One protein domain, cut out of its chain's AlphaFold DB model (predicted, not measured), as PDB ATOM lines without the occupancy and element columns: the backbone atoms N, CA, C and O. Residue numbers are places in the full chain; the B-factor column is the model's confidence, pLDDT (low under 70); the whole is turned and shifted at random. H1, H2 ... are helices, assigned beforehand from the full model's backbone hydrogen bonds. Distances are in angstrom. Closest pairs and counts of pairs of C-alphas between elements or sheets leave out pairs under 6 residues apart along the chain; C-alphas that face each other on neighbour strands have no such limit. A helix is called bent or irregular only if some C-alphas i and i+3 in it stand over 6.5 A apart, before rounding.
ATOM      1  N   LEU A   2      88.855 118.202  25.982       82.81
ATOM      2  CA  LEU A   2      87.697 117.810  26.797       82.81
ATOM      3  C   LEU A   2      86.537 117.168  26.009       82.81
ATOM      4  O   LEU A   2      86.096 116.088  26.376       82.81
ATOM      5  N   LYS A   3      86.148 117.704  24.840       88.38
ATOM      6  CA  LYS A   3      85.143 117.072  23.951       88.38
ATOM      7  C   LYS A   3      85.400 115.591  23.646       88.38
ATOM      8  O   LYS A   3      84.489 114.774  23.707       88.38
ATOM      9  N   LYS A   4      86.652 115.232  23.328       88.38
ATOM     10  CA  LYS A   4      87.023 113.838  23.024       88.38
ATOM     11  C   LYS A   4      86.866 112.940  24.249       88.38
ATOM     12  O   LYS A   4      86.456 111.797  24.098       88.38
ATOM     13  N   ILE A   5      87.178 113.471  25.432       92.31
ATOM     14  CA  ILE A   5      86.990 112.774  26.708       92.31
ATOM     15  C   ILE A   5      85.497 112.532  26.939       92.31
ATOM     16  O   ILE A   5      85.114 111.394  27.174       92.31
ATOM     17  N   LYS A   6      84.647 113.551  26.759       93.31
ATOM     18  CA  LYS A   6      83.190 113.426  26.932       93.31
ATOM     19  C   LYS A   6      82.560 112.422  25.963       93.31
ATOM     20  O   LYS A   6      81.785 111.571  26.383       93.31
ATOM     21  N   PHE A   7      82.951 112.435  24.686       94.44
ATOM     22  CA  PHE A   7      82.511 111.402  23.738       94.44
ATOM     23  C   PHE A   7      82.958 109.994  24.145       94.44
ATOM     24  O   PHE A   7      82.205 109.043  23.953       94.44
ATOM     25  N   GLN A   8      84.169 109.842  24.690       95.06
ATOM     26  CA  GLN A   8      84.636 108.545  25.175       95.06
ATOM     27  C   GLN A   8      83.836 108.088  26.399       95.06
ATOM     28  O   GLN A   8      83.371 106.956  26.410       95.06
ATOM     29  N   GLN A   9      83.589 108.978  27.361       95.12
ATOM     30  CA  GLN A   9      82.772 108.681  28.540       95.12
ATOM     31  C   GLN A   9      81.364 108.222  28.150       95.12
ATOM     32  O   GLN A   9      80.915 107.186  28.627       95.12
ATOM     33  N   ILE A  10      80.702 108.916  27.216       94.81
ATOM     34  CA  ILE A  10      79.389 108.480  26.717       94.81
ATOM     35  C   ILE A  10      79.463 107.069  26.123       94.81
ATOM     36  O   ILE A  10      78.591 106.248  26.392       94.81
ATOM     37  N   ARG A  11      80.494 106.762  25.326       93.19
ATOM     38  CA  ARG A  11      80.656 105.420  24.742       93.19
ATOM     39  C   ARG A  11      80.828 104.351  25.811       93.19
ATOM     40  O   ARG A  11      80.222 103.293  25.683       93.19
ATOM     41  N   ASP A  12      81.616 104.635  26.841       94.06
ATOM     42  CA  ASP A  12      81.854 103.707  27.944       94.06
ATOM     43  C   ASP A  12      80.549 103.457  28.722       94.06
ATOM     44  O   ASP A  12      80.151 102.305  28.907       94.06
ATOM     45  N   TYR A  13      79.803 104.516  29.056       94.38
ATOM     46  CA  TYR A  13      78.501 104.396  29.718       94.38
ATOM     47  C   TYR A  13      77.460 103.656  28.866       94.38
ATOM     48  O   TYR A  13      76.716 102.827  29.388       94.38
ATOM     49  N   ILE A  14      77.409 103.910  27.553       91.12
ATOM     50  CA  ILE A  14      76.498 103.217  26.629       91.12
ATOM     51  C   ILE A  14      76.865 101.740  26.498       91.12
ATOM     52  O   ILE A  14      75.972 100.896  26.455       91.12
ATOM     53  N   ALA A  15      78.155 101.405  26.439       91.19
ATOM     54  CA  ALA A  15      78.595 100.017  26.379       91.19
ATOM     55  C   ALA A  15      78.159  99.247  27.636       91.19
ATOM     56  O   ALA A  15      77.634  98.137  27.529       91.19
ATOM     57  N   GLU A  16      78.293  99.861  28.817       90.19
ATOM     58  CA  GLU A  16      77.750  99.299  30.055       90.19
ATOM     59  C   GLU A  16      76.221  99.163  29.995       90.19
ATOM     60  O   GLU A  16      75.690  98.086  30.280       90.19
ATOM     61  N   TRP A  17      75.517 100.202  29.541       87.62
ATOM     62  CA  TRP A  17      74.056 100.204  29.415       87.62
ATOM     63  C   TRP A  17      73.549  99.067  28.517       87.62
ATOM     64  O   TRP A  17      72.657  98.306  28.894       87.62
ATOM     65  N   GLN A  18      74.162  98.893  27.343       85.44
ATOM     66  CA  GLN A  18      73.819  97.850  26.373       85.44
ATOM     67  C   GLN A  18      74.202  96.442  26.848       85.44
ATOM     68  O   GLN A  18      73.584  95.466  26.425       85.44
ATOM     69  N   SER A  19      75.170  96.321  27.761       86.81
ATOM     70  CA  SER A  19      75.514  95.046  28.408       86.81
ATOM     71  C   SER A  19      74.493  94.591  29.467       86.81
ATOM     72  O   SER A  19      74.649  93.519  30.050       86.81
ATOM     73  N   GLY A  20      73.437  95.380  29.704       77.44
ATOM     74  CA  GLY A  20      72.401  95.123  30.710       77.44
ATOM     75  C   GLY A  20      72.700  95.742  32.078       77.44
ATOM     76  O   GLY A  20      71.897  95.607  32.998       77.44
ATOM     77  N   ILE A  21      73.825  96.449  32.217       77.19
ATOM     78  CA  ILE A  21      74.207  97.160  33.439       77.19
ATOM     79  C   ILE A  21      73.601  98.570  33.381       77.19
ATOM     80  O   ILE A  21      74.256  99.545  33.011       77.19
ATOM     81  N   LYS A  22      72.316  98.674  33.730       83.69
ATOM     82  CA  LYS A  22      71.605  99.955  33.863       83.69
ATOM     83  C   LYS A  22      71.849 100.501  35.267       83.69
ATOM     84  O   LYS A  22      71.270  99.999  36.224       83.69
ATOM     85  N   LYS A  23      72.775 101.453  35.393       89.25
ATOM     86  CA  LYS A  23      73.133 102.084  36.672       89.25
ATOM     87  C   LYS A  23      72.726 103.559  36.682       89.25
ATOM     88  O   LYS A  23      72.889 104.211  35.644       89.25
ATOM     89  N   PRO A  24      72.360 104.109  37.851       90.75
ATOM     90  CA  PRO A  24      72.062 105.532  38.018       90.75
ATOM     91  C   PRO A  24      73.178 106.453  37.496       90.75
ATOM     92  O   PRO A  24      72.939 107.319  36.657       90.75
ATOM     93  N   ASN A  25      74.431 106.167  37.868       90.12
ATOM     94  CA  ASN A  25      75.607 106.935  37.431       90.12
ATOM     95  C   ASN A  25      75.801 106.965  35.909       90.12
ATOM     96  O   ASN A  25      76.335 107.940  35.385       90.12
ATOM     97  N   ASN A  26      75.391 105.913  35.194       92.44
ATOM     98  CA  ASN A  26      75.536 105.863  33.739       92.44
ATOM     99  C   ASN A  26      74.499 106.778  33.079       92.44
ATOM    100  O   ASN A  26      74.838 107.507  32.154       92.44
ATOM    101  N   SER A  27      73.260 106.774  33.586       91.62
ATOM    102  CA  SER A  27      72.193 107.672  33.129       91.62
ATOM    103  C   SER A  27      72.595 109.140  33.317       91.62
ATOM    104  O   SER A  27      72.689 109.899  32.348       91.62
ATOM    105  N   PHE A  28      72.967 109.514  34.543       93.06
ATOM    106  CA  PHE A  28      73.449 110.862  34.846       93.06
ATOM    107  C   PHE A  28      74.698 111.236  34.029       93.06
ATOM    108  O   PHE A  28      74.741 112.283  33.381       93.06
ATOM    109  N   GLY A  29      75.703 110.357  33.984       93.25
ATOM    110  CA  GLY A  29      76.949 110.580  33.246       93.25
ATOM    111  C   GLY A  29      76.741 110.793  31.743       93.25
ATOM    112  O   GLY A  29      77.419 111.613  31.126       93.25
ATOM    113  N   ILE A  30      75.777 110.098  31.138       94.94
ATOM    114  CA  ILE A  30      75.417 110.303  29.732       94.94
ATOM    115  C   ILE A  30      74.751 111.674  29.533       94.94
ATOM    116  O   ILE A  30      75.175 112.405  28.638       94.94
ATOM    117  N   LEU A  31      73.752 112.047  30.347       94.44
ATOM    118  CA  LEU A  31      73.052 113.335  30.201       94.44
ATOM    119  C   LEU A  31      73.982 114.522  30.416       94.44
ATOM    120  O   LEU A  31      74.034 115.414  29.574       94.44
ATOM    121  N   THR A  32      74.784 114.495  31.477       93.44
ATOM    122  CA  THR A  32      75.786 115.534  31.748       93.44
ATOM    123  C   THR A  32      76.768 115.698  30.590       93.44
ATOM    124  O   THR A  32      77.065 116.817  30.171       93.44
ATOM    125  N   CYS A  33      77.252 114.595  30.008       95.06
ATOM    126  CA  CYS A  33      78.143 114.664  28.854       95.06
ATOM    127  C   CYS A  33      77.443 115.220  27.605       95.06
ATOM    128  O   CYS A  33      78.072 115.970  26.860       95.06
ATOM    129  N   ILE A  34      76.169 114.885  27.370       94.50
ATOM    130  CA  ILE A  34      75.378 115.461  26.269       94.50
ATOM    131  C   ILE A  34      75.190 116.962  26.476       94.50
ATOM    132  O   ILE A  34      75.465 117.728  25.554       94.50
ATOM    133  N   GLY A  35      74.783 117.384  27.676       91.88
ATOM    134  CA  GLY A  35      74.591 118.791  28.025       91.88
ATOM    135  C   GLY A  35      75.866 119.597  27.797       91.88
ATOM    136  O   GLY A  35      75.855 120.585  27.063       91.88
ATOM    137  N   TYR A  36      76.999 119.087  28.287       90.94
ATOM    138  CA  TYR A  36      78.307 119.689  28.041       90.94
ATOM    139  C   TYR A  36      78.619 119.785  26.537       90.94
ATOM    140  O   TYR A  36      79.009 120.838  26.036       90.94
ATOM    141  N   LEU A  37      78.442 118.693  25.782       91.69
ATOM    142  CA  LEU A  37      78.746 118.671  24.348       91.69
ATOM    143  C   LEU A  37      77.847 119.618  23.539       91.69
ATOM    144  O   LEU A  37      78.310 120.163  22.537       91.69
ATOM    145  N   ARG A  38      76.598 119.848  23.962       88.81
ATOM    146  CA  ARG A  38      75.675 120.803  23.321       88.81
ATOM    147  C   ARG A  38      76.109 122.260  23.484       88.81
ATOM    148  O   ARG A  38      75.824 123.067  22.601       88.81
ATOM    149  N   ARG A  39      76.831 122.592  24.557       84.94
ATOM    150  CA  ARG A  39      77.413 123.930  24.785       84.94
ATOM    151  C   ARG A  39      78.697 124.169  23.974       84.94
ATOM    152  O   ARG A  39      79.180 125.292  23.862       84.94
ATOM    153  N   GLU A  40      79.244 123.125  23.354       86.88
ATOM    154  CA  GLU A  40      80.479 123.188  22.580       86.88
ATOM    155  C   GLU A  40      80.245 123.383  21.074       86.88
ATOM    156  O   GLU A  40      79.240 122.984  20.488       86.88
ATOM    157  N   ARG A  41      81.256 123.919  20.376       87.81
ATOM    158  CA  ARG A  41      81.265 123.914  18.903       87.81
ATOM    159  C   ARG A  41      81.632 122.525  18.386       87.81
ATOM    160  O   ARG A  41      82.803 122.134  18.472       87.81
ATOM    161  N   LEU A  42      80.656 121.818  17.826       90.25
ATOM    162  CA  LEU A  42      80.811 120.490  17.231       90.25
ATOM    163  C   LEU A  42      80.879 120.558  15.699       90.25
ATOM    164  O   LEU A  42      80.242 121.402  15.068       90.25
ATOM    165  N   ASN A  43      81.661 119.666  15.093       93.00
ATOM    166  CA  ASN A  43      81.658 119.465  13.645       93.00
ATOM    167  C   ASN A  43      80.500 118.542  13.203       93.00
ATOM    168  O   ASN A  43      79.791 117.967  14.026       93.00
ATOM    169  N   GLN A  44      80.302 118.379  11.892       93.75
ATOM    170  CA  GLN A  44      79.169 117.611  11.356       93.75
ATOM    171  C   GLN A  44      79.175 116.123  11.751       93.75
ATOM    172  O   GLN A  44      78.111 115.540  11.959       93.75
ATOM    173  N   GLU A  45      80.350 115.501  11.845       94.69
ATOM    174  CA  GLU A  45      80.493 114.105  12.271       94.69
ATOM    175  C   GLU A  45      80.124 113.961  13.753       94.69
ATOM    176  O   GLU A  45      79.288 113.134  14.108       94.69
ATOM    177  N   GLU A  46      80.661 114.839  14.603       93.62
ATOM    178  CA  GLU A  46      80.363 114.896  16.040       93.62
ATOM    179  C   GLU A  46      78.868 115.132  16.307       93.62
ATOM    180  O   GLU A  46      78.280 114.462  17.152       93.62
ATOM    181  N   LEU A  47      78.233 116.033  15.549       93.88
ATOM    182  CA  LEU A  47      76.791 116.286  15.629       93.88
ATOM    183  C   LEU A  47      75.960 115.067  15.227       93.88
ATOM    184  O   LEU A  47      74.909 114.819  15.811       93.88
ATOM    185  N   THR A  48      76.410 114.321  14.218       93.50
ATOM    186  CA  THR A  48      75.716 113.107  13.772       93.50
ATOM    187  C   THR A  48      75.763 112.046  14.869       93.50
ATOM    188  O   THR A  48      74.719 111.518  15.238       93.50
ATOM    189  N   ILE A  49      76.939 111.825  15.465       93.75
ATOM    190  CA  ILE A  49      77.123 110.894  16.587       93.75
ATOM    191  C   ILE A  49      76.259 111.304  17.786       93.75
ATOM    192  O   ILE A  49      75.571 110.465  18.362       93.75
ATOM    193  N   LEU A  50      76.268 112.591  18.157       94.38
ATOM    194  CA  LEU A  50      75.468 113.084  19.278       94.38
ATOM    195  C   LEU A  50      73.973 112.824  19.047       94.38
ATOM    196  O   LEU A  50      73.308 112.284  19.921       94.38
ATOM    197  N   ARG A  51      73.460 113.103  17.843       93.44
ATOM    198  CA  ARG A  51      72.051 112.845  17.494       93.44
ATOM    199  C   ARG A  51      71.675 111.368  17.574       93.44
ATOM    200  O   ARG A  51      70.579 111.052  18.024       93.44
ATOM    201  N   GLU A  52      72.553 110.463  17.149       93.25
ATOM    202  CA  GLU A  52      72.313 109.018  17.263       93.25
ATOM    203  C   GLU A  52      72.183 108.577  18.728       93.25
ATOM    204  O   GLU A  52      71.294 107.792  19.066       93.25
ATOM    205  N   ILE A  53      73.029 109.125  19.605       92.81
ATOM    206  CA  ILE A  53      72.961 108.891  21.052       92.81
ATOM    207  C   ILE A  53      71.644 109.425  21.626       92.81
ATOM    208  O   ILE A  53      70.958 108.711  22.354       92.81
ATOM    209  N   GLU A  54      71.254 110.652  21.285       92.12
ATOM    210  CA  GLU A  54      70.014 111.253  21.788       92.12
ATOM    211  C   GLU A  54      68.774 110.467  21.346       92.12
ATOM    212  O   GLU A  54      67.875 110.228  22.150       92.12
ATOM    213  N   VAL A  55      68.743 109.986  20.098       90.62
ATOM    214  CA  VAL A  55      67.674 109.099  19.609       90.62
ATOM    215  C   VAL A  55      67.631 107.793  20.405       90.62
ATOM    216  O   VAL A  55      66.546 107.332  20.758       90.62
ATOM    217  N   MET A  56      68.785 107.199  20.726       90.69
ATOM    218  CA  MET A  56      68.843 106.001  21.570       90.69
ATOM    219  C   MET A  56      68.233 106.256  22.953       90.69
ATOM    220  O   MET A  56      67.410 105.461  23.403       90.69
ATOM    221  N   ILE A  57      68.603 107.364  23.601       89.81
ATOM    222  CA  ILE A  57      68.090 107.728  24.929       89.81
ATOM    223  C   ILE A  57      66.580 107.933  24.872       89.81
ATOM    224  O   ILE A  57      65.864 107.346  25.677       89.81
ATOM    225  N   LYS A  58      66.078 108.676  23.876       87.62
ATOM    226  CA  LYS A  58      64.634 108.884  23.677       87.62
ATOM    227  C   LYS A  58      63.875 107.567  23.480       87.62
ATOM    228  O   LYS A  58      62.806 107.383  24.051       87.62
ATOM    229  N   ASN A  59      64.448 106.610  22.749       88.06
ATOM    230  CA  ASN A  59      63.844 105.286  22.557       88.06
ATOM    231  C   ASN A  59      63.821 104.423  23.834       88.06
ATOM    232  O   ASN A  59      63.102 103.429  23.884       88.06
ATOM    233  N   SER A  60      64.622 104.754  24.849       87.19
ATOM    234  CA  SER A  60      64.680 104.058  26.144       87.19
ATOM    235  C   SER A  60      64.397 105.006  27.312       87.19
ATOM    236  O   SER A  60      64.887 104.789  28.419       87.19
ATOM    237  N   LEU A  61      63.606 106.058  27.064       86.75
ATOM    238  CA  LEU A  61      63.455 107.185  27.979       86.75
ATOM    239  C   LEU A  61      62.944 106.755  29.357       86.75
ATOM    240  O   LEU A  61      63.495 107.195  30.355       86.75
ATOM    241  N   SER A  62      61.953 105.862  29.426       86.50
ATOM    242  CA  SER A  62      61.391 105.398  30.706       86.50
ATOM    243  C   SER A  62      62.459 104.799  31.628       86.50
ATOM    244  O   SER A  62      62.592 105.230  32.769       86.50
ATOM    245  N   ASP A  63      63.254 103.855  31.119       87.88
ATOM    246  CA  ASP A  63      64.335 103.224  31.885       87.88
ATOM    247  C   ASP A  63      65.398 104.252  32.282       87.88
ATOM    248  O   ASP A  63      65.985 104.191  33.358       87.88
ATOM    249  N   PHE A  64      65.671 105.201  31.388       88.06
ATOM    250  CA  PHE A  64      66.673 106.232  31.596       88.06
ATOM    251  C   PHE A  64      66.277 107.190  32.729       88.06
ATOM    252  O   PHE A  64      67.106 107.508  33.586       88.06
ATOM    253  N   LEU A  65      65.005 107.597  32.749       88.38
ATOM    254  CA  LEU A  65      64.420 108.461  33.770       88.38
ATOM    255  C   LEU A  65      64.350 107.777  35.137       88.38
ATOM    256  O   LEU A  65      64.692 108.411  36.130       88.38
ATOM    257  N   GLU A  66      63.984 106.493  35.194       88.75
ATOM    258  CA  GLU A  66      63.979 105.723  36.447       88.75
ATOM    259  C   GLU A  66      65.378 105.687  37.079       88.75
ATOM    260  O   GLU A  66      65.545 105.962  38.265       88.75
ATOM    261  N   GLN A  67      66.412 105.411  36.280       91.50
ATOM    262  CA  GLN A  67      67.789 105.402  36.779       91.50
ATOM    263  C   GLN A  67      68.270 106.792  37.200       91.50
ATOM    264  O   GLN A  67      69.048 106.909  38.142       91.50
ATOM    265  N   TYR A  68      67.821 107.842  36.510       90.31
ATOM    266  CA  TYR A  68      68.158 109.207  36.891       90.31
ATOM    267  C   TYR A  68      67.536 109.591  38.233       90.31
ATOM    268  O   TYR A  68      68.219 110.166  39.072       90.31
ATOM    269  N   GLU A  69      66.266 109.244  38.455       87.19
ATOM    270  CA  GLU A  69      65.585 109.482  39.728       87.19
ATOM    271  C   GLU A  69      66.374 108.869  40.894       87.19
ATOM    272  O   GLU A  69      66.715 109.576  41.840       87.19
ATOM    273  N   ILE A  70      66.784 107.602  40.760       89.62
ATOM    274  CA  ILE A  70      67.614 106.915  41.763       89.62
ATOM    275  C   ILE A  70      68.943 107.655  41.989       89.62
ATOM    276  O   ILE A  70      69.400 107.776  43.122       89.62
ATOM    277  N   PHE A  71      69.575 108.170  40.927       90.94
ATOM    278  CA  PHE A  71      70.838 108.904  41.055       90.94
ATOM    279  C   PHE A  71      70.679 110.168  41.901       90.94
ATOM    280  O   PHE A  71      71.573 110.499  42.674       90.94
ATOM    281  N   MET A  72      69.570 110.892  41.741       88.12
ATOM    282  CA  MET A  72      69.329 112.113  42.508       88.12
ATOM    283  C   MET A  72      69.156 111.832  43.994       88.12
ATOM    284  O   MET A  72      69.736 112.551  44.805       88.12
ATOM    285  N   ASP A  73      68.410 110.782  44.336       83.25
ATOM    286  CA  ASP A  73      68.196 110.377  45.728       83.25
ATOM    287  C   ASP A  73      69.523 110.006  46.417       83.25
ATOM    288  O   ASP A  73      69.698 110.221  47.615       83.25
ATOM    289  N   GLU A  74      70.486 109.493  45.647       86.19
ATOM    290  CA  GLU A  74      71.845 109.172  46.098       86.19
ATOM    291  C   GLU A  74      72.852 110.324  45.892       86.19
ATOM    292  O   GLU A  74      74.027 110.202  46.252       86.19
ATOM    293  N   SER A  75      72.431 111.445  45.298       84.19
ATOM    294  CA  SER A  75      73.332 112.514  44.882       84.19
ATOM    295  C   SER A  75      73.933 113.245  46.079       84.19
ATOM    296  O   SER A  75      73.244 113.687  46.997       84.19
ATOM    297  N   PHE A  76      75.243 113.478  46.024       87.12
ATOM    298  CA  PHE A  76      75.953 114.230  47.057       87.12
ATOM    299  C   PHE A  76      75.732 115.749  46.981       87.12
ATOM    300  O   PHE A  76      76.250 116.454  47.842       87.12
ATOM    301  N   LEU A  77      74.997 116.275  45.990       91.00
ATOM    302  CA  LEU A  77      74.829 117.726  45.821       91.00
ATOM    303  C   LEU A  77      74.185 118.384  47.053       91.00
ATOM    304  O   LEU A  77      74.699 119.392  47.533       91.00
ATOM    305  N   LEU A  78      73.129 117.786  47.614       88.88
ATOM    306  CA  LEU A  78      72.490 118.313  48.824       88.88
ATOM    307  C   LEU A  78      73.448 118.290  50.026       88.88
ATOM    308  O   LEU A  78      73.503 119.249  50.792       88.88
ATOM    309  N   ASN A  79      74.259 117.236  50.158       89.44
ATOM    310  CA  ASN A  79      75.277 117.159  51.207       89.44
ATOM    311  C   ASN A  79      76.329 118.267  51.039       89.44
ATOM    312  O   ASN A  79      76.707 118.894  52.022       89.44
ATOM    313  N   ARG A  80      76.755 118.567  49.802       91.25
ATOM    314  CA  ARG A  80      77.684 119.678  49.522       91.25
ATOM    315  C   ARG A  80      77.075 121.039  49.843       91.25
ATOM    316  O   ARG A  80      77.759 121.876  50.422       91.25
ATOM    317  N   ALA A  81      75.793 121.238  49.544       90.00
ATOM    318  CA  ALA A  81      75.064 122.443  49.936       90.00
ATOM    319  C   ALA A  81      75.066 122.628  51.467       90.00
ATOM    320  O   ALA A  81      75.331 123.719  51.965       90.00
ATOM    321  N   GLN A  82      74.838 121.551  52.223       89.50
ATOM    322  CA  GLN A  82      74.858 121.576  53.690       89.50
ATOM    323  C   GLN A  82      76.265 121.796  54.270       89.50
ATOM    324  O   GLN A  82      76.412 122.532  55.245       89.50
ATOM    325  N   GLU A  83      77.296 121.188  53.679       90.81
ATOM    326  CA  GLU A  83      78.699 121.394  54.068       90.81
ATOM    327  C   GLU A  83      79.118 122.859  53.885       90.81
ATOM    328  O   GLU A  83      79.686 123.440  54.808       90.81
ATOM    329  N   LEU A  84      78.735 123.489  52.768       88.56
ATOM    330  CA  LEU A  84      78.975 124.915  52.518       88.56
ATOM    331  C   LEU A  84      78.357 125.831  53.579       88.56
ATOM    332  O   LEU A  84      78.928 126.860  53.940       88.56
ATOM    333  N   VAL A  85      77.176 125.473  54.086       86.19
ATOM    334  CA  VAL A  85      76.509 126.231  55.156       86.19
ATOM    335  C   VAL A  85      77.260 126.108  56.483       86.19
ATOM    336  O   VAL A  85      77.237 127.047  57.283       86.19
ATOM    337  N   ALA A  86      77.918 124.974  56.727       86.44
ATOM    338  CA  ALA A  86      78.718 124.754  57.927       86.44
ATOM    339  C   ALA A  86      80.073 125.478  57.861       86.44
ATOM    340  O   ALA A  86      80.503 126.053  58.864       86.44
ATOM    341  N   GLU A  87      80.720 125.472  56.695       87.88
ATOM    342  CA  GLU A  87      82.029 126.077  56.467       87.88
ATOM    343  C   GLU A  87      82.128 126.618  55.036       87.88
ATOM    344  O   GLU A  87      81.974 125.883  54.062       87.88
ATOM    345  N   ILE A  88      82.395 127.923  54.912       86.12
ATOM    346  CA  ILE A  88      82.616 128.558  53.610       86.12
ATOM    347  C   ILE A  88      84.061 128.287  53.197       86.12
ATOM    348  O   ILE A  88      84.982 128.869  53.771       86.12
ATOM    349  N   ASP A  89      84.228 127.427  52.199       89.44
ATOM    350  CA  ASP A  89      85.510 126.997  51.643       89.44
ATOM    351  C   ASP A  89      85.475 127.085  50.108       89.44
ATOM    352  O   ASP A  89      84.457 126.775  49.487       89.44
ATOM    353  N   GLU A  90      86.570 127.548  49.505       85.69
ATOM    354  CA  GLU A  90      86.663 127.835  48.066       85.69
ATOM    355  C   GLU A  90      86.539 126.561  47.215       85.69
ATOM    356  O   GLU A  90      85.756 126.537  46.264       85.69
ATOM    357  N   ASP A  91      87.207 125.473  47.618       87.81
ATOM    358  CA  ASP A  91      87.141 124.190  46.910       87.81
ATOM    359  C   ASP A  91      85.716 123.609  46.985       87.81
ATOM    360  O   ASP A  91      85.190 123.068  46.007       87.81
ATOM    361  N   LEU A  92      85.043 123.737  48.139       90.00
ATOM    362  CA  LEU A  92      83.643 123.323  48.279       90.00
ATOM    363  C   LEU A  92      82.694 124.151  47.404       90.00
ATOM    364  O   LEU A  92      81.725 123.591  46.880       90.00
ATOM    365  N   ILE A  93      82.952 125.452  47.239       88.38
ATOM    366  CA  ILE A  93      82.147 126.323  46.370       88.38
ATOM    367  C   ILE A  93      82.285 125.865  44.922       88.38
ATOM    368  O   ILE A  93      81.266 125.683  44.256       88.38
ATOM    369  N   GLU A  94      83.511 125.631  44.448       86.75
ATOM    370  CA  GLU A  94      83.766 125.163  43.082       86.75
ATOM    371  C   GLU A  94      83.063 123.820  42.818       86.75
ATOM    372  O   GLU A  94      82.323 123.678  41.841       86.75
ATOM    373  N   ILE A  95      83.200 122.859  43.740       88.88
ATOM    374  CA  ILE A  95      82.560 121.539  43.634       88.88
ATOM    375  C   ILE A  95      81.034 121.655  43.606       88.88
ATOM    376  O   ILE A  95      80.381 121.006  42.784       88.88
ATOM    377  N   PHE A  96      80.444 122.453  44.501       89.94
ATOM    378  CA  PHE A  96      79.002 122.691  44.496       89.94
ATOM    379  C   PHE A  96      78.564 123.295  43.167       89.94
ATOM    380  O   PHE A  96      77.591 122.822  42.576       89.94
ATOM    381  N   CYS A  97      79.308 124.288  42.674       86.88
ATOM    382  CA  CYS A  97      78.947 124.981  41.453       86.88
ATOM    383  C   CYS A  97      78.969 124.050  40.236       86.88
ATOM    384  O   CYS A  97      78.031 124.029  39.434       86.88
ATOM    385  N   GLN A  98      80.009 123.224  40.128       86.69
ATOM    386  CA  GLN A  98      80.121 122.242  39.059       86.69
ATOM    387  C   GLN A  98      78.976 121.220  39.112       86.69
ATOM    388  O   GLN A  98      78.305 120.980  38.109       86.69
ATOM    389  N   LEU A  99      78.722 120.625  40.283       89.44
ATOM    390  CA  LEU A  99      77.676 119.612  40.434       89.44
ATOM    391  C   LEU A  99      76.279 120.187  40.168       89.44
ATOM    392  O   LEU A  99      75.427 119.505  39.594       89.44
ATOM    393  N   ARG A 100      76.034 121.438  40.570       89.62
ATOM    394  CA  ARG A 100      74.752 122.110  40.354       89.62
ATOM    395  C   ARG A 100      74.485 122.385  38.875       89.62
ATOM    396  O   ARG A 100      73.352 122.172  38.433       89.62
ATOM    397  N   ASP A 101      75.501 122.811  38.125       87.44
ATOM    398  CA  ASP A 101      75.422 122.994  36.669       87.44
ATOM    399  C   ASP A 101      75.233 121.657  35.937       87.44
ATOM    400  O   ASP A 101      74.368 121.535  35.070       87.44
ATOM    401  N   GLU A 102      75.956 120.608  36.337       89.75
ATOM    402  CA  GLU A 102      75.800 119.260  35.772       89.75
ATOM    403  C   GLU A 102      74.378 118.700  35.952       89.75
ATOM    404  O   GLU A 102      73.791 118.134  35.019       89.75
ATOM    405  N   GLN A 103      73.795 118.897  37.136       90.69
ATOM    406  CA  GLN A 103      72.411 118.516  37.413       90.69
ATOM    407  C   GLN A 103      71.408 119.370  36.627       90.69
ATOM    408  O   GLN A 103      70.426 118.826  36.122       90.69
ATOM    409  N   GLN A 104      71.663 120.673  36.455       88.81
ATOM    410  CA  GLN A 104      70.809 121.530  35.626       88.81
ATOM    411  C   GLN A 104      70.827 121.101  34.158       88.81
ATOM    412  O   GLN A 104      69.769 120.897  33.575       88.81
ATOM    413  N   MET A 105      72.013 120.879  33.582       89.00
ATOM    414  CA  MET A 105      72.157 120.393  32.207       89.00
ATOM    415  C   MET A 105      71.357 119.112  31.974       89.00
ATOM    416  O   MET A 105      70.699 118.940  30.947       89.00
ATOM    417  N   SER A 106      71.428 118.194  32.932       91.12
ATOM    418  CA  SER A 106      70.712 116.928  32.852       91.12
ATOM    419  C   SER A 106      69.199 117.115  32.990       91.12
ATOM    420  O   SER A 106      68.444 116.487  32.247       91.12
ATOM    421  N   PHE A 107      68.756 118.010  33.876       87.88
ATOM    422  CA  PHE A 107      67.352 118.392  34.014       87.88
ATOM    423  C   PHE A 107      66.784 119.000  32.727       87.88
ATOM    424  O   PHE A 107      65.720 118.570  32.284       87.88
ATOM    425  N   ASP A 108      67.499 119.927  32.089       86.44
ATOM    426  CA  ASP A 108      67.049 120.582  30.856       86.44
ATOM    427  C   ASP A 108      66.866 119.561  29.720       86.44
ATOM    428  O   ASP A 108      65.881 119.602  28.977       86.44
ATOM    429  N   LEU A 109      67.770 118.578  29.622       89.12
ATOM    430  CA  LEU A 109      67.640 117.463  28.678       89.12
ATOM    431  C   LEU A 109      66.448 116.565  28.996       89.12
ATOM    432  O   LEU A 109      65.710 116.187  28.089       89.12
ATOM    433  N   ILE A 110      66.245 116.217  30.270       87.50
ATOM    434  CA  ILE A 110      65.082 115.436  30.700       87.50
ATOM    435  C   ILE A 110      63.799 116.174  30.328       87.50
ATOM    436  O   ILE A 110      62.895 115.567  29.751       87.50
ATOM    437  N   GLN A 111      63.730 117.475  30.608       84.19
ATOM    438  CA  GLN A 111      62.588 118.313  30.275       84.19
ATOM    439  C   GLN A 111      62.343 118.329  28.760       84.19
ATOM    440  O   GLN A 111      61.219 118.095  28.328       84.19
ATOM    441  N   GLU A 112      63.377 118.524  27.939       86.06
ATOM    442  CA  GLU A 112      63.262 118.469  26.475       86.06
ATOM    443  C   GLU A 112      62.772 117.100  25.987       86.06
ATOM    444  O   GLU A 112      61.899 117.021  25.125       86.06
ATOM    445  N   TYR A 113      63.315 116.006  26.520       85.56
ATOM    446  CA  TYR A 113      63.000 114.656  26.045       85.56
ATOM    447  C   TYR A 113      61.608 114.187  26.463       85.56
ATOM    448  O   TYR A 113      61.041 113.307  25.822       85.56
ATOM    449  N   THR A 114      61.058 114.772  27.523       78.69
ATOM    450  CA  THR A 114      59.726 114.452  28.050       78.69
ATOM    451  C   THR A 114      58.635 115.398  27.558       78.69
ATOM    452  O   THR A 114      57.466 115.034  27.646       78.69
ATOM    453  N   GLN A 115      58.970 116.564  26.989       68.44
ATOM    454  CA  GLN A 115      57.993 117.479  26.372       68.44
ATOM    455  C   GLN A 115      57.158 116.822  25.257       68.44
ATOM    456  O   GLN A 115      56.052 117.280  24.980       68.44
ATOM    457  N   ASP A 116      57.634 115.717  24.678       55.81
ATOM    458  CA  ASP A 116      56.890 114.900  23.712       55.81
ATOM    459  C   ASP A 116      55.726 114.084  24.347       55.81
ATOM    460  O   ASP A 116      55.036 113.357  23.633       55.81
ATOM    461  N   LEU A 117      55.492 114.177  25.669       54.31
ATOM    462  CA  LEU A 117      54.524 113.358  26.430       54.31
ATOM    463  C   LEU A 117      53.290 114.122  26.968       54.31
ATOM    464  O   LEU A 117      52.572 113.593  27.815       54.31
ATOM    465  N   ASP A 118      53.026 115.345  26.496       47.28
ATOM    466  CA  ASP A 118      51.864 116.198  26.839       47.28
ATOM    467  C   ASP A 118      51.706 116.616  28.329       47.28
ATOM    468  O   ASP A 118      50.856 117.455  28.633       47.28
ATOM    469  N   PHE A 119      52.542 116.128  29.258       47.44
ATOM    470  CA  PHE A 119      52.535 116.496  30.686       47.44
ATOM    471  C   PHE A 119      53.951 116.515  31.292       47.44
ATOM    472  O   PHE A 119      54.797 115.719  30.871       47.44
ATOM    473  N   PRO A 120      54.233 117.359  32.312       55.84
ATOM    474  CA  PRO A 120      55.470 117.234  33.070       55.84
ATOM    475  C   PRO A 120      55.480 115.873  33.773       55.84
ATOM    476  O   PRO A 120      54.597 115.566  34.576       55.84
ATOM    477  N   SER A 121      56.456 115.027  33.441       66.62
ATOM    478  CA  SER A 121      56.590 113.724  34.090       66.62
ATOM    479  C   SER A 121      56.856 113.916  35.588       66.62
ATOM    480  O   SER A 121      57.480 114.898  35.993       66.62
ATOM    481  N   GLN A 122      56.422 112.968  36.428       72.81
ATOM    482  CA  GLN A 122      56.716 112.994  37.871       72.81
ATOM    483  C   GLN A 122      58.217 113.171  38.149       72.81
ATOM    484  O   GLN A 122      58.594 113.826  39.119       72.81
ATOM    485  N   VAL A 123      59.066 112.640  37.263       74.50
ATOM    486  CA  VAL A 123      60.520 112.780  37.329       74.50
ATOM    487  C   VAL A 123      60.945 114.238  37.167       74.50
ATOM    488  O   VAL A 123      61.720 114.705  37.988       74.50
ATOM    489  N   ILE A 124      60.398 115.002  36.208       77.94
ATOM    490  CA  ILE A 124      60.702 116.443  36.068       77.94
ATOM    491  C   ILE A 124      60.401 117.186  37.373       77.94
ATOM    492  O   ILE A 124      61.246 117.940  37.854       77.94
ATOM    493  N   CYS A 125      59.219 116.972  37.960       75.50
ATOM    494  CA  CYS A 125      58.852 117.633  39.214       75.50
ATOM    495  C   CYS A 125      59.817 117.257  40.345       75.50
ATOM    496  O   CYS A 125      60.303 118.136  41.052       75.50
ATOM    497  N   LYS A 126      60.158 115.969  40.481       79.06
ATOM    498  CA  LYS A 126      61.127 115.499  41.483       79.06
ATOM    499  C   LYS A 126      62.504 116.132  41.297       79.06
ATOM    500  O   LYS A 126      63.070 116.627  42.267       79.06
ATOM    501  N   VAL A 127      63.022 116.164  40.068       80.56
ATOM    502  CA  VAL A 127      64.347 116.734  39.768       80.56
ATOM    503  C   VAL A 127      64.383 118.214  40.103       80.56
ATOM    504  O   VAL A 127      65.309 118.693  40.754       80.56
ATOM    505  N   ARG A 128      63.334 118.937  39.717       80.44
ATOM    506  CA  ARG A 128      63.211 120.357  40.016       80.44
ATOM    507  C   ARG A 128      63.157 120.621  41.518       80.44
ATOM    508  O   ARG A 128      63.868 121.500  41.993       80.44
ATOM    509  N   ASN A 129      62.373 119.848  42.265       80.12
ATOM    510  CA  ASN A 129      62.264 119.999  43.718       80.12
ATOM    511  C   ASN A 129      63.582 119.672  44.428       80.12
ATOM    512  O   ASN A 129      63.946 120.344  45.394       80.12
ATOM    513  N   PHE A 130      64.321 118.680  43.930       85.88
ATOM    514  CA  PHE A 130      65.656 118.353  44.421       85.88
ATOM    515  C   PHE A 130      66.631 119.525  44.230       85.88
ATOM    516  O   PHE A 130      67.286 119.945  45.186       85.88
ATOM    517  N   LEU A 131      66.679 120.102  43.025       85.38
ATOM    518  CA  LEU A 131      67.511 121.270  42.726       85.38
ATOM    519  C   LEU A 131      67.129 122.479  43.590       85.38
ATOM    520  O   LEU A 131      68.002 123.100  44.192       85.38
ATOM    521  N   LEU A 132      65.827 122.754  43.726       81.81
ATOM    522  CA  LEU A 132      65.312 123.807  44.605       81.81
ATOM    523  C   LEU A 132      65.718 123.588  46.064       81.81
ATOM    524  O   LEU A 132      66.102 124.542  46.725       81.81
ATOM    525  N   SER A 133      65.685 122.351  46.561       85.06
ATOM    526  CA  SER A 133      66.100 122.037  47.936       85.06
ATOM    527  C   SER A 133      67.594 122.294  48.156       85.06
ATOM    528  O   SER A 133      67.981 122.805  49.203       85.06
ATOM    529  N   CYS A 134      68.435 121.983  47.164       88.62
ATOM    530  CA  CYS A 134      69.866 122.295  47.219       88.62
ATOM    531  C   CYS A 134      70.103 123.813  47.239       88.62
ATOM    532  O   CYS A 134      70.903 124.303  48.036       88.62
ATOM    533  N   ASP A 135      69.375 124.554  46.399       85.75
ATOM    534  CA  ASP A 135      69.449 126.015  46.327       85.75
ATOM    535  C   ASP A 135      68.938 126.666  47.635       85.75
ATOM    536  O   ASP A 135      69.553 127.610  48.137       85.75
ATOM    537  N   GLU A 136      67.855 126.135  48.225       85.38
ATOM    538  CA  GLU A 136      67.261 126.591  49.492       85.38
ATOM    539  C   GLU A 136      68.228 126.460  50.683       85.38
ATOM    540  O   GLU A 136      68.174 127.293  51.586       85.38
ATOM    541  N   GLU A 137      69.135 125.479  50.709       88.19
ATOM    542  CA  GLU A 137      70.110 125.367  51.806       88.19
ATOM    543  C   GLU A 137      71.119 126.528  51.806       88.19
ATOM    544  O   GLU A 137      71.464 127.050  52.870       88.19
ATOM    545  N   VAL A 138      71.560 126.988  50.630       88.56
ATOM    546  CA  VAL A 138      72.643 127.982  50.512       88.56
ATOM    547  C   VAL A 138      72.146 129.422  50.364       88.56
ATOM    548  O   VAL A 138      72.814 130.352  50.829       88.56
ATOM    549  N   CYS A 139      70.968 129.648  49.770       86.25
ATOM    550  CA  CYS A 139      70.538 130.988  49.349       86.25
ATOM    551  C   CYS A 139      70.268 131.970  50.499       86.25
ATOM    552  O   CYS A 139      70.246 133.187  50.295       86.25
ATOM    553  N   TRP A 140      70.060 131.472  51.720       87.44
ATOM    554  CA  TRP A 140      69.778 132.307  52.893       87.44
ATOM    555  C   TRP A 140      71.033 132.868  53.565       87.44
ATOM    556  O   TRP A 140      70.930 133.793  54.373       87.44
ATOM    557  N   ASN A 141      72.223 132.380  53.204       86.19
ATOM    558  CA  ASN A 141      73.488 132.932  53.675       86.19
ATOM    559  C   ASN A 141      74.074 133.885  52.625       86.19
ATOM    560  O   ASN A 141      74.618 133.462  51.606       86.19
ATOM    561  N   LYS A 142      74.006 135.191  52.904       85.25
ATOM    562  CA  LYS A 142      74.494 136.235  51.992       85.25
ATOM    563  C   LYS A 142      75.958 136.038  51.589       85.25
ATOM    564  O   LYS A 142      76.289 136.258  50.431       85.25
ATOM    565  N   SER A 143      76.825 135.637  52.519       86.56
ATOM    566  CA  SER A 143      78.250 135.442  52.230       86.56
ATOM    567  C   SER A 143      78.477 134.284  51.260       86.56
ATOM    568  O   SER A 143      79.282 134.422  50.348       86.56
ATOM    569  N   ILE A 144      77.729 133.186  51.410       87.75
ATOM    570  CA  ILE A 144      77.795 132.039  50.489       87.75
ATOM    571  C   ILE A 144      77.303 132.444  49.101       87.75
ATOM    572  O   ILE A 144      77.973 132.172  48.114       87.75
ATOM    573  N   VAL A 145      76.171 133.149  49.019       84.19
ATOM    574  CA  VAL A 145      75.621 133.617  47.736       84.19
ATOM    575  C   VAL A 145      76.605 134.525  47.000       84.19
ATOM    576  O   VAL A 145      76.783 134.378  45.794       84.19
ATOM    577  N   LEU A 146      77.269 135.441  47.712       81.69
ATOM    578  CA  LEU A 146      78.300 136.298  47.122       81.69
ATOM    579  C   LEU A 146      79.521 135.496  46.648       81.69
ATOM    580  O   LEU A 146      80.060 135.794  45.589       81.69
ATOM    581  N   ALA A 147      79.930 134.467  47.390       85.06
ATOM    582  CA  ALA A 147      81.062 133.630  47.005       85.06
ATOM    583  C   ALA A 147      80.745 132.741  45.784       85.06
ATOM    584  O   ALA A 147      81.558 132.637  44.871       85.06
ATOM    585  N   ILE A 148      79.529 132.182  45.704       82.38
ATOM    586  CA  ILE A 148      79.035 131.471  44.510       82.38
ATOM    587  C   ILE A 148      78.986 132.413  43.299       82.38
ATOM    588  O   ILE A 148      79.356 132.016  42.198       82.38
ATOM    589  N   GLN A 149      78.550 133.666  43.488       77.88
ATOM    590  CA  GLN A 149      78.555 134.678  42.423       77.88
ATOM    591  C   GLN A 149      79.962 134.943  41.890       77.88
ATOM    592  O   GLN A 149      80.153 135.015  40.678       77.88
ATOM    593  N   GLU A 150      80.935 135.099  42.784       78.75
ATOM    594  CA  GLU A 150      82.328 135.327  42.408       78.75
ATOM    595  C   GLU A 150      82.890 134.122  41.640       78.75
ATOM    596  O   GLU A 150      83.354 134.292  40.514       78.75
ATOM    597  N   ALA A 151      82.709 132.904  42.158       78.62
ATOM    598  CA  ALA A 151      83.147 131.675  41.493       78.62
ATOM    599  C   ALA A 151      82.497 131.477  40.107       78.62
ATOM    600  O   ALA A 151      83.173 131.152  39.130       78.62
ATOM    601  N   GLY A 152      81.191 131.740  39.984       70.75
ATOM    602  CA  GLY A 152      80.464 131.646  38.714       70.75
ATOM    603  C   GLY A 152      80.911 132.666  37.659       70.75
ATOM    604  O   GLY A 152      80.735 132.434  36.463       70.75
ATOM    605  N   HIS A 153      81.504 133.793  38.069       71.19
ATOM    606  CA  HIS A 153      82.081 134.778  37.153       71.19
ATOM    607  C   HIS A 153      83.458 134.380  36.614       71.19
ATOM    608  O   HIS A 153      83.826 134.826  35.522       71.19
ATOM    609  N   GLU A 154      84.208 133.565  37.355       67.75
ATOM    610  CA  GLU A 154      85.570 133.174  36.995       67.75
ATOM    611  C   GLU A 154      85.627 131.973  36.038       67.75
ATOM    612  O   GLU A 154      86.544 131.914  35.211       67.75
ATOM    613  N   ASP A 155      84.640 131.068  36.065       66.69
ATOM    614  CA  ASP A 155      84.579 129.921  35.148       66.69
ATOM    615  C   ASP A 155      83.732 130.215  33.885       66.69
ATOM    616  O   ASP A 155      82.504 130.311  33.956       66.69
ATOM    617  N   PRO A 156      84.345 130.311  32.687       61.06
ATOM    618  CA  PRO A 156      83.632 130.572  31.436       61.06
ATOM    619  C   PRO A 156      82.802 129.386  30.912       61.06
ATOM    620  O   PRO A 156      82.128 129.541  29.890       61.06
ATOM    621  N   LEU A 157      82.902 128.199  31.521       61.75
ATOM    622  CA  LEU A 157      82.136 127.004  31.145       61.75
ATOM    623  C   LEU A 157      80.894 126.794  32.016       61.75
ATOM    624  O   LEU A 157      80.007 126.043  31.598       61.75
ATOM    625  N   LEU A 158      80.821 127.456  33.175       64.62
ATOM    626  CA  LEU A 158      79.621 127.476  33.997       64.62
ATOM    627  C   LEU A 158      78.563 128.356  33.343       64.62
ATOM    628  O   LEU A 158      78.802 129.499  32.945       64.62
ATOM    629  N   ASP A 159      77.361 127.812  33.249       62.34
ATOM    630  CA  ASP A 159      76.217 128.562  32.779       62.34
ATOM    631  C   ASP A 159      75.669 129.415  33.932       62.34
ATOM    632  O   ASP A 159      75.058 128.928  34.881       62.34
ATOM    633  N   GLN A 160      75.932 130.721  33.859       57.16
ATOM    634  CA  GLN A 160      75.501 131.683  34.874       57.16
ATOM    635  C   GLN A 160      73.968 131.815  34.938       57.16
ATOM    636  O   GLN A 160      73.451 132.320  35.932       57.16
ATOM    637  N   GLU A 161      73.225 131.351  33.925       55.44
ATOM    638  CA  GLU A 161      71.756 131.363  33.938       55.44
ATOM    639  C   GLU A 161      71.174 130.262  34.840       55.44
ATOM    640  O   GLU A 161      70.090 130.442  35.398       55.44
ATOM    641  N   VAL A 162      71.921 129.171  35.077       53.94
ATOM    642  CA  VAL A 162      71.559 128.085  36.023       53.94
ATOM    643  C   VAL A 162      71.369 128.607  37.437       53.94
ATOM    644  O   VAL A 162      70.596 128.082  38.234       53.94
ATOM    645  N   TYR A 163      72.057 129.690  37.733       60.44
ATOM    646  CA  TYR A 163      71.980 130.428  38.964       60.44
ATOM    647  C   TYR A 163      71.046 131.619  38.780       60.44
ATOM    648  O   TYR A 163      71.432 132.770  38.941       60.44
ATOM    649  N   TRP A 164      69.790 131.344  38.449       51.59
ATOM    650  CA  TRP A 164      68.686 132.290  38.237       51.59
ATOM    651  C   TRP A 164      68.504 133.361  39.346       51.59
ATOM    652  O   TRP A 164      67.784 134.342  39.147       51.59
ATOM    653  N   TRP A 165      69.205 133.250  40.485       58.09
ATOM    654  CA  TRP A 165      69.456 134.341  41.443       58.09
ATOM    655  C   TRP A 165      70.430 135.444  40.954       58.09
ATOM    656  O   TRP A 165      70.628 136.432  41.657       58.09
ATOM    657  N   HIS A 166      71.035 135.326  39.764       52.09
ATOM    658  CA  HIS A 166      72.088 136.209  39.229       52.09
ATOM    659  C   HIS A 166      71.584 137.408  38.410       52.09
ATOM    660  O   HIS A 166      72.382 138.119  37.792       52.09
ATOM    661  N   ASN A 167      70.282 137.713  38.417       45.75
ATOM    662  CA  ASN A 167      69.783 138.916  37.748       45.75
ATOM    663  C   ASN A 167      70.223 140.201  38.485       45.75
ATOM    664  O   ASN A 167      69.541 140.704  39.370       45.75
ATOM    665  N   LYS A 168      71.387 140.714  38.052       46.84
ATOM    666  CA  LYS A 168      72.071 141.995  38.325       46.84
ATOM    667  C   LYS A 168      72.168 142.449  39.798       46.84
ATOM    668  O   LYS A 168      71.206 142.995  40.332       46.84
TER     669      LYS A 168
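What this domain is: This is residues 2 to 168 of the 354 residues of an uncharacterized protein of Planctomycetes bacterium SRT547 (UniProt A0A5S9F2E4). The long helix H6 runs through the middle, with H4, H5 and H7 along it as a four-helix bundle in which H4 and H5 follow each other on one side. The hairpin of H1 and H2 packs crosswise on H6 through H2, which meets residues 102 to 109 of H6, with H3 set loosely alongside the hairpin, while H8 crosses H6 near its beginning, at residues 93 to 97. The printed part has 167 residues with eight named helices, H1 to H8 in chain order, and no named strand; the class is all helix. It is compact, with a radius of gyration of the C-alphas of 16.4 A, and the C-alphas span 45 by 34 by 29 A.

Where its parts are: H6, residues 90 to 117, is the longest helix at 41.4 A, from C-alpha 90 at (86.663, 127.835, 48.066) to C-alpha 117 at (54.524, 113.358, 26.430). It is irregular, but only just: C-alphas 113 and 116 are 6.54 A apart. H7 holds residues 122 to 138 over 25.3 A, H4 residues 61 to 73 and H5 residues 77 to 86. H1, residues 2 to 18, begins with C-alpha 2 at (87.697, 117.810, 26.797) and measures 24.3 A; H2 holds residues 24 to 39 over 23.3 A, and H3 residues 44 to 59 over 22.6 A. H8, residues 142 to 154, ends with C-alpha 154 at (85.570, 133.174, 36.995).

How they stand to each other: H6 is the hub, touching four helices. H6 and H7 form a helical hairpin at a shallow tilt of 21 degrees, opposite ways; their closest C-alphas, of Gln 111 and Ile 124, are 6.4 A apart. H5 touches H7 at a shallow tilt of 14 degrees, the same way, closest at the C-alphas of Leu 78 and Cys 134, 5.0 A. H5 and H6 are another helical hairpin, with the C-alphas of Arg 80 and Phe 96 closest at 6.0 A. H4 touches H7, closest at the C-alphas of Glu 69 and Val 123, 6.5 A. H2 touches H6 about perpendicular, at 90 degrees, with the C-alphas of Leu 31 and Ser 106 closest at 5.0 A. H1, H2 and H3 form an up and down bundle, each running against the one before; H3 touches no helix but is near H1. H8 touches H6 about perpendicular, at 78 degrees, closest at the C-alphas of Ile 93 and Ile 148, 6.3 A. Every O i to N i+4 pair is within hydrogen-bond range in H1, H2, H3, H4, H5 and H8; H6 has 22 of 24 and H7 12 of 13.

The domain as a whole: The C-alphas farthest apart, of Ser 19 and Lys 168, are 48.1 A from each other. The printed part has no cut, and the seven links between helices are tight. Residues 155 to 168 have no named element. The mean pLDDT of the printed part is 83.8; residues 115 to 121 and 154 to 168 are under 70.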